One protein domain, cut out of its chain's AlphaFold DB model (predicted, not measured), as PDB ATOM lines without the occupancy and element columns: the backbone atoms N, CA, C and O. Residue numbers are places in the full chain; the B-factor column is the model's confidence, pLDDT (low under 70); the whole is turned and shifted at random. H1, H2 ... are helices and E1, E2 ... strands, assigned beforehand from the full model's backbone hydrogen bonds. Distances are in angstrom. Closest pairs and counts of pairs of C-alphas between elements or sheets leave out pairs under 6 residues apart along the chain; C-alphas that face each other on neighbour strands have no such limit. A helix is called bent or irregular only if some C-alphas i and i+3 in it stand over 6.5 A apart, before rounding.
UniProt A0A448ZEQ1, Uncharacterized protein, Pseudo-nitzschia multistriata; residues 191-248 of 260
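This is residues 191 to 248 of the 260 residues of an uncharacterized protein of Pseudo-nitzschia multistriata (UniProt A0A448ZEQ1). Look for a small two-stranded hairpin, E1 and E2, with two short helices, H1 and H2, close to it and set steeply to each other. H1 follows straight on from E2, and a long unnamed loop, residues 219 to 234, leads from H1 round to H2. You have 58 printed residues, with two named strands and two named helices in the order E1, E2, H1, H2; the sheet, E1 - E2, is antiparallel. The class is mixed, helices and strands, with under half of the residues in named elements. The whole is compact, with a radius of gyration of the C-alphas of 11.1 A, and the C-alphas span 35 by 27 by 19 A along their three main axes.

Begin with the sheet, where E1, residues 194 to 198, and E2, residues 205 to 209, are antiparallel neighbours. They form a hairpin, and their N-to-C directions stand at 150 degrees. Check C-alphas that face each other at the two ends of the pair: 194 and 209 are 4.3 A apart, and 198 and 205 are 4.3 A apart. Between these ends you will find N 195 and O 208 at 2.8 A and N 206 and O 197 at 2.9 A, both within hydrogen-bond range. Go on to H1, residues 210 to 218, joined to E2 by a tight link with no residue between them. H1 and E1 have 3 pairs of C-alphas within 8 A, the closest being those of Gln 194 and Asn 210, 5.5 A apart. Next look at H2, residues 235 to 242, which touches H1 with 6 pairs of C-alphas within 8 A. Their closest C-alphas are those of Gln 212 and Ala 241, 5.2 A apart. H1 and H2 run opposite ways at a steep tilt of 63 degrees, and their centres are 10.6 A apart. H2 and E2 are near each other, with 5 pairs of C-alphas within 10 A, while E1 and H2 are apart. In H1 and H2, every O i to N i+4 pair is within hydrogen-bond range.

Find C-alpha 194 at (222.746, 189.993, 193.563); from there E1 runs 13.0 A from first to last C-alpha, ending at Leu 198. The strand E2 begins at Phe 205 and also measures 13.0 A, with its last C-alpha, that of Ala 209, at (218.658, 190.674, 192.349). The very next residue, Asn 210, begins H1, which runs 12.4 A to Lys 218. H2 begins at Lys 235 and runs 10.5 A from first to last C-alpha; find its last C-alpha, that of Leu 242, at (210.468, 189.979, 189.731). Neither helix is bent.

The two C-alphas farthest apart are those of Arg 203, in the short link from E1 to E2, and Gly 248, the last printed residue, at 36.2 A. From the first to the last printed C-alpha, Phe 191 to Gly 248, the distance is 26.1 A. The printed part runs from residue 191 to 248 and has no cut. The link from H1 to H2 is long, with 16 residues, 219 to 234, whose C-alphas lie 6 to 13 A from the mean of all C-alphas. Read the B-factor column for the confidence: the mean pLDDT of the printed part is 88.8, and the four residues 245 to 248 are under 70, where this predicted model has low confidence.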
ATOM      1  N   PHE A 191     230.333 194.456 192.872       88.94
ATOM      2  CA  PHE A 191     229.647 194.727 191.609       88.94
ATOM      3  C   PHE A 191     228.638 193.646 191.222       88.94
ATOM      4  O   PHE A 191     228.032 193.750 190.156       88.94
ATOM      5  N   ASP A 192     228.450 192.620 192.053       90.19
ATOM      6  CA  ASP A 192     227.469 191.599 191.731       90.19
ATOM      7  C   ASP A 192     226.054 192.175 191.732       90.19
ATOM      8  O   ASP A 192     225.646 192.972 192.582       90.19
ATOM      9  N   GLY A 193     225.280 191.751 190.734       90.75
ATOM     10  CA  GLY A 193     223.886 192.153 190.580       90.75
ATOM     11  C   GLY A 193     222.967 191.573 191.658       90.75
ATOM     12  O   GLY A 193     221.783 191.908 191.670       90.75
ATOM     13  N   GLN A 194     223.485 190.705 192.528       93.00
ATOM     14  CA  GLN A 194     222.746 189.993 193.563       93.00
ATOM     15  C   GLN A 194     223.135 190.492 194.956       93.00
ATOM     16  O   GLN A 194     224.301 190.735 195.253       93.00
ATOM     17  N   VAL A 195     222.138 190.622 195.827       91.31
ATOM     18  CA  VAL A 195     222.285 190.983 197.234       91.31
ATOM     19  C   VAL A 195     221.846 189.808 198.076       91.31
ATOM     20  O   VAL A 195     220.776 189.234 197.876       91.31
ATOM     21  N   LEU A 196     222.673 189.503 199.063       92.81
ATOM     22  CA  LEU A 196     222.375 188.515 200.076       92.81
ATOM     23  C   LEU A 196     221.537 189.159 201.184       92.81
ATOM     24  O   LEU A 196     221.962 190.145 201.797       92.81
ATOM     25  N   ILE A 197     220.340 188.620 201.406       93.50
ATOM     26  CA  ILE A 197     219.407 189.085 202.436       93.50
ATOM     27  C   ILE A 197     219.130 187.943 203.402       93.50
ATOM     28  O   ILE A 197     218.820 186.827 202.996       93.50
ATOM     29  N   LEU A 198     219.273 188.223 204.694       93.88
ATOM     30  CA  LEU A 198     219.063 187.243 205.745       93.88
ATOM     31  C   LEU A 198     217.578 187.019 206.001       93.88
ATOM     32  O   LEU A 198     216.795 187.968 206.063       93.88
ATOM     33  N   ASN A 199     217.225 185.758 206.229       93.50
ATOM     34  CA  ASN A 199     215.880 185.373 206.642       93.50
ATOM     35  C   ASN A 199     215.538 185.931 208.034       93.50
ATOM     36  O   ASN A 199     216.423 186.279 208.824       93.50
ATOM     37  N   GLU A 200     214.244 185.982 208.344       92.69
ATOM     38  CA  GLU A 200     213.719 186.432 209.642       92.69
ATOM     39  C   GLU A 200     214.334 185.642 210.812       92.69
ATOM     40  O   GLU A 200     214.773 186.227 211.809       92.69
ATOM     41  N   ASP A 201     214.496 184.332 210.608       87.62
ATOM     42  CA  ASP A 201     215.048 183.373 211.570       87.62
ATOM     43  C   ASP A 201     216.546 183.571 211.850       87.62
ATOM     44  O   ASP A 201     217.115 182.923 212.729       87.62
ATOM     45  N   GLY A 202     217.239 184.398 211.055       86.19
ATOM     46  CA  GLY A 202     218.697 184.561 211.113       86.19
ATOM     47  C   GLY A 202     219.488 183.322 210.673       86.19
ATOM     48  O   GLY A 202     220.719 183.351 210.644       86.19
ATOM     49  N   ARG A 203     218.799 182.239 210.299       83.88
ATOM     50  CA  ARG A 203     219.379 180.990 209.802       83.88
ATOM     51  C   ARG A 203     219.198 180.929 208.286       83.88
ATOM     52  O   ARG A 203     218.136 180.575 207.781       83.88
ATOM     53  N   GLY A 204     220.253 181.299 207.564       88.44
ATOM     54  CA  GLY A 204     220.292 181.274 206.101       88.44
ATOM     55  C   GLY A 204     219.992 182.617 205.436       88.44
ATOM     56  O   GLY A 204     219.752 183.637 206.087       88.44
ATOM     57  N   PHE A 205     220.056 182.604 204.109       92.25
ATOM     58  CA  PHE A 205     219.916 183.787 203.275       92.25
ATOM     59  C   PHE A 205     219.211 183.458 201.965       92.25
ATOM     60  O   PHE A 205     219.290 182.333 201.468       92.25
ATOM     61  N   THR A 206     218.567 184.462 201.384       92.12
ATOM     62  CA  THR A 206     218.103 184.424 200.002       92.12
ATOM     63  C   THR A 206     218.941 185.375 199.160       92.12
ATOM     64  O   THR A 206     219.344 186.458 199.593       92.12
ATOM     65  N   LEU A 207     219.250 184.924 197.948       92.88
ATOM     66  CA  LEU A 207     219.935 185.723 196.945       92.88
ATOM     67  C   LEU A 207     218.872 186.384 196.082       92.88
ATOM     68  O   LEU A 207     218.097 185.707 195.408       92.88
ATOM     69  N   LEU A 208     218.831 187.708 196.129       93.19
ATOM     70  CA  LEU A 208     217.885 188.515 195.370       93.19
ATOM     71  C   LEU A 208     218.639 189.414 194.410       93.19
ATOM     72  O   LEU A 208     219.693 189.944 194.752       93.19
ATOM     73  N   ALA A 209     218.088 189.659 193.226       93.62
ATOM     74  CA  ALA A 209     218.658 190.674 192.349       93.62
ATOM     75  C   ALA A 209     218.487 192.073 192.974       93.62
ATOM     76  O   ALA A 209     217.451 192.372 193.566       93.62
ATOM     77  N   ASN A 210     219.459 192.969 192.789       92.81
ATOM     78  CA  ASN A 210     219.418 194.373 193.217       92.81
ATOM     79  C   ASN A 210     218.057 195.068 192.976       92.81
ATOM     80  O   ASN A 210     217.512 195.643 193.922       92.81
ATOM     81  N   PRO A 211     217.450 195.016 191.769       92.25
ATOM     82  CA  PRO A 211     216.149 195.648 191.542       92.25
ATOM     83  C   PRO A 211     215.020 195.017 192.369       92.25
ATOM     84  O   PRO A 211     214.169 195.743 192.883       92.25
ATOM     85  N   GLN A 212     215.028 193.695 192.551       93.00
ATOM     86  CA  GLN A 212     214.039 192.996 193.380       93.00
ATOM     87  C   GLN A 212     214.195 193.379 194.852       93.00
ATOM     88  O   GLN A 212     213.219 193.755 195.497       93.00
ATOM     89  N   ALA A 213     215.429 193.368 195.367       93.44
ATOM     90  CA  ALA A 213     215.737 193.769 196.734       93.44
ATOM     91  C   ALA A 213     215.276 195.208 197.015       93.44
ATOM     92  O   ALA A 213     214.690 195.484 198.058       93.44
ATOM     93  N   MET A 214     215.462 196.125 196.060       91.88
ATOM     94  CA  MET A 214     214.984 197.504 196.191       91.88
ATOM     95  C   MET A 214     213.454 197.610 196.197       91.88
ATOM     96  O   MET A 214     212.917 198.463 196.902       91.88
ATOM     97  N   ARG A 215     212.738 196.758 195.456       91.88
ATOM     98  CA  ARG A 215     211.265 196.707 195.480       91.88
ATOM     99  C   ARG A 215     210.742 196.161 196.802       91.88
ATOM    100  O   ARG A 215     209.891 196.789 197.419       91.88
ATOM    101  N   LEU A 216     211.319 195.066 197.284       93.44
ATOM    102  CA  LEU A 216     210.976 194.482 198.582       93.44
ATOM    103  C   LEU A 216     211.318 195.433 199.745       93.44
ATOM    104  O   LEU A 216     210.580 195.514 200.725       93.44
ATOM    105  N   LYS A 217     212.381 196.234 199.600       94.25
ATOM    106  CA  LYS A 217     212.722 197.323 200.523       94.25
ATOM    107  C   LYS A 217     211.671 198.438 200.506       94.25
ATOM    108  O   LYS A 217     211.260 198.895 201.566       94.25
ATOM    109  N   LYS A 218     211.190 198.849 199.325       93.31
ATOM    110  CA  LYS A 218     210.078 199.816 199.198       93.31
ATOM    111  C   LYS A 218     208.767 199.278 199.780       93.31
ATOM    112  O   LYS A 218     208.012 200.058 200.346       93.31
ATOM    113  N   ALA A 219     208.526 197.972 199.674       92.50
ATOM    114  CA  ALA A 219     207.370 197.300 200.267       92.50
ATOM    115  C   ALA A 219     207.457 197.161 201.801       92.50
ATOM    116  O   ALA A 219     206.496 196.724 202.425       92.50
ATOM    117  N   GLY A 220     208.590 197.517 202.420       93.50
ATOM    118  CA  GLY A 220     208.789 197.416 203.869       93.50
ATOM    119  C   GLY A 220     209.046 195.993 204.373       93.50
ATOM    120  O   GLY A 220     209.011 195.763 205.578       93.50
ATOM    121  N   LEU A 221     209.323 195.043 203.474       94.38
ATOM    122  CA  LEU A 221     209.620 193.650 203.832       94.38
ATOM    123  C   LEU A 221     211.081 193.457 204.255       94.38
ATOM    124  O   LEU A 221     211.392 192.500 204.959       94.38
ATOM    125  N   ILE A 222     211.970 194.365 203.844       94.06
ATOM    126  CA  ILE A 222     213.392 194.370 204.206       94.06
ATOM    127  C   ILE A 222     213.683 195.608 205.048       94.06
ATOM    128  O   ILE A 222     213.318 196.723 204.667       94.06
ATOM    129  N   GLU A 223     214.399 195.431 206.155       92.06
ATOM    130  CA  GLU A 223     214.840 196.560 206.965       92.06
ATOM    131  C   GLU A 223     215.848 197.439 206.210       92.06
ATOM    132  O   GLU A 223     216.780 196.976 205.554       92.06
ATOM    133  N   ASN A 224     215.699 198.761 206.329       87.00
ATOM    134  CA  ASN A 224     216.537 199.692 205.574       87.00
ATOM    135  C   ASN A 224     218.027 199.628 205.947       87.00
ATOM    136  O   ASN A 224     218.870 199.938 205.099       87.00
ATOM    137  N   ASN A 225     218.324 199.237 207.191       85.56
ATOM    138  CA  ASN A 225     219.654 199.303 207.800       85.56
ATOM    139  C   ASN A 225     220.318 197.929 207.940       85.56
ATOM    140  O   ASN A 225     221.541 197.825 207.881       85.56
ATOM    141  N   GLN A 226     219.522 196.880 208.130       81.06
ATOM    142  CA  GLN A 226     219.990 195.513 208.309       81.06
ATOM    143  C   GLN A 226     219.450 194.741 207.113       81.06
ATOM    144  O   GLN A 226     218.249 194.746 206.901       81.06
ATOM    145  N   LYS A 227     220.309 194.144 206.278       90.25
ATOM    146  CA  LYS A 227     219.903 193.355 205.096       90.25
ATOM    147  C   LYS A 227     219.177 192.068 205.531       90.25
ATOM    148  O   LYS A 227     219.679 190.969 205.322       90.25
ATOM    149  N   LYS A 228     218.040 192.213 206.202       93.31
ATOM    150  CA  LYS A 228     217.260 191.192 206.886       93.31
ATOM    151  C   LYS A 228     215.784 191.429 206.580       93.31
ATOM    152  O   LYS A 228     215.336 192.578 206.524       93.31
ATOM    153  N   PHE A 229     215.043 190.347 206.380       94.75
ATOM    154  CA  PHE A 229     213.592 190.416 206.272       94.75
ATOM    155  C   PHE A 229     212.933 190.664 207.626       94.75
ATOM    156  O   PHE A 229     213.293 190.036 208.622       94.75
ATOM    157  N   VAL A 230     211.935 191.549 207.625       93.50
ATOM    158  CA  VAL A 230     211.021 191.754 208.757       93.50
ATOM    159  C   VAL A 230     210.028 190.594 208.847       93.50
ATOM    160  O   VAL A 230     209.758 190.108 209.936       93.50
ATOM    161  N   ARG A 231     209.512 190.149 207.691       92.88
ATOM    162  CA  ARG A 231     208.643 188.977 207.524       92.88
ATOM    163  C   ARG A 231     209.143 188.160 206.342       92.88
ATOM    164  O   ARG A 231     209.497 188.756 205.321       92.88
ATOM    165  N   GLN A 232     209.121 186.830 206.426       91.69
ATOM    166  CA  GLN A 232     209.375 186.006 205.238       91.69
ATOM    167  C   GLN A 232     208.366 186.333 204.112       91.69
ATOM    168  O   GLN A 232     207.153 186.228 204.329       91.69
ATOM    169  N   PRO A 233     208.840 186.745 202.920       91.69
ATOM    170  CA  PRO A 233     207.958 187.053 201.806       91.69
ATOM    171  C   PRO A 233     207.335 185.776 201.240       91.69
ATOM    172  O   PRO A 233     207.989 184.732 201.146       91.69
ATOM    173  N   THR A 234     206.070 185.853 200.837       94.62
ATOM    174  CA  THR A 234     205.428 184.741 200.122       94.62
ATOM    175  C   THR A 234     205.979 184.640 198.697       94.62
ATOM    176  O   THR A 234     206.569 185.583 198.166       94.62
ATOM    177  N   LYS A 235     205.786 183.488 198.035       92.19
ATOM    178  CA  LYS A 235     206.219 183.304 196.635       92.19
ATOM    179  C   LYS A 235     205.623 184.365 195.706       92.19
ATOM    180  O   LYS A 235     206.324 184.890 194.855       92.19
ATOM    181  N   GLU A 236     204.371 184.745 195.946       92.69
ATOM    182  CA  GLU A 236     203.670 185.775 195.177       92.69
ATOM    183  C   GLU A 236     204.325 187.156 195.317       92.69
ATOM    184  O   GLU A 236     204.458 187.875 194.331       92.69
ATOM    185  N   GLU A 237     204.792 187.520 196.516       91.19
ATOM    186  CA  GLU A 237     205.498 188.787 196.759       91.19
ATOM    187  C   GLU A 237     206.874 188.808 196.075       91.19
ATOM    188  O   GLU A 237     207.300 189.842 195.552       91.19
ATOM    189  N   LEU A 238     207.557 187.659 196.033       89.69
ATOM    190  CA  LEU A 238     208.818 187.496 195.305       89.69
ATOM    191  C   LEU A 238     208.614 187.586 193.786       89.69
ATOM    192  O   LEU A 238     209.370 188.284 193.107       89.69
ATOM    193  N   ASP A 239     207.572 186.942 193.262       91.50
ATOM    194  CA  ASP A 239     207.234 186.957 191.836       91.50
ATOM    195  C   ASP A 239     206.754 188.348 191.387       91.50
ATOM    196  O   ASP A 239     207.168 188.848 190.337       91.50
ATOM    197  N   ALA A 240     205.966 189.039 192.216       89.88
ATOM    198  CA  ALA A 240     205.577 190.429 191.989       89.88
ATOM    199  C   ALA A 240     206.795 191.366 191.969       89.88
ATOM    200  O   ALA A 240     206.863 192.290 191.157       89.88
ATOM    201  N   ALA A 241     207.797 191.110 192.818       87.62
ATOM    202  CA  ALA A 241     209.047 191.862 192.807       87.62
ATOM    203  C   ALA A 241     209.932 191.539 191.590       87.62
ATOM    204  O   ALA A 241     210.744 192.385 191.204       87.62
ATOM    205  N   LEU A 242     209.792 190.358 190.977       88.62
ATOM    206  CA  LEU A 242     210.468 189.979 189.731       88.62
ATOM    207  C   LEU A 242     209.813 190.633 188.506       88.62
ATOM    208  O   LEU A 242     210.529 191.030 187.584       88.62
ATOM    209  N   ALA A 243     208.488 190.799 188.507       83.56
ATOM    210  CA  ALA A 243     207.767 191.427 187.404       83.56
ATOM    211  C   ALA A 243     208.305 192.848 187.138       83.56
ATOM    212  O   ALA A 243     208.451 193.640 188.073       83.56
ATOM    213  N   PRO A 244     208.672 193.208 185.894       73.75
ATOM    214  CA  PRO A 244     209.078 194.573 185.589       73.75
ATOM    215  C   PRO A 244     207.902 195.504 185.899       73.75
ATOM    216  O   PRO A 244     206.825 195.329 185.335       73.75
ATOM    217  N   GLU A 245     208.084 196.467 186.812       65.44
ATOM    218  CA  GLU A 245     207.075 197.513 187.000       65.44
ATOM    219  C   GLU A 245     206.773 198.136 185.628       65.44
ATOM    220  O   GLU A 245     207.721 198.418 184.881       65.44
ATOM    221  N   PRO A 246     205.488 198.342 185.276       61.09
ATOM    222  CA  PRO A 246     205.153 199.122 184.095       61.09
ATOM    223  C   PRO A 246     205.852 200.463 184.270       61.09
ATOM    224  O   PRO A 246     205.725 201.060 185.337       61.09
ATOM    225  N   ALA A 247     206.658 200.866 183.286       56.56
ATOM    226  CA  ALA A 247     207.500 202.052 183.353       56.56
ATOM    227  C   ALA A 247     206.691 203.237 183.898       56.56
ATOM    228  O   ALA A 247     205.918 203.863 183.174       56.56
ATOM    229  N   GLY A 248     206.821 203.503 185.201       56.75
ATOM    230  CA  GLY A 248     206.238 204.684 185.811       56.75
ATOM    231  C   GLY A 248     206.826 205.904 185.107       56.75
ATOM    232  O   GLY A 248     207.960 205.801 184.624       56.75
TER     233      GLY A 248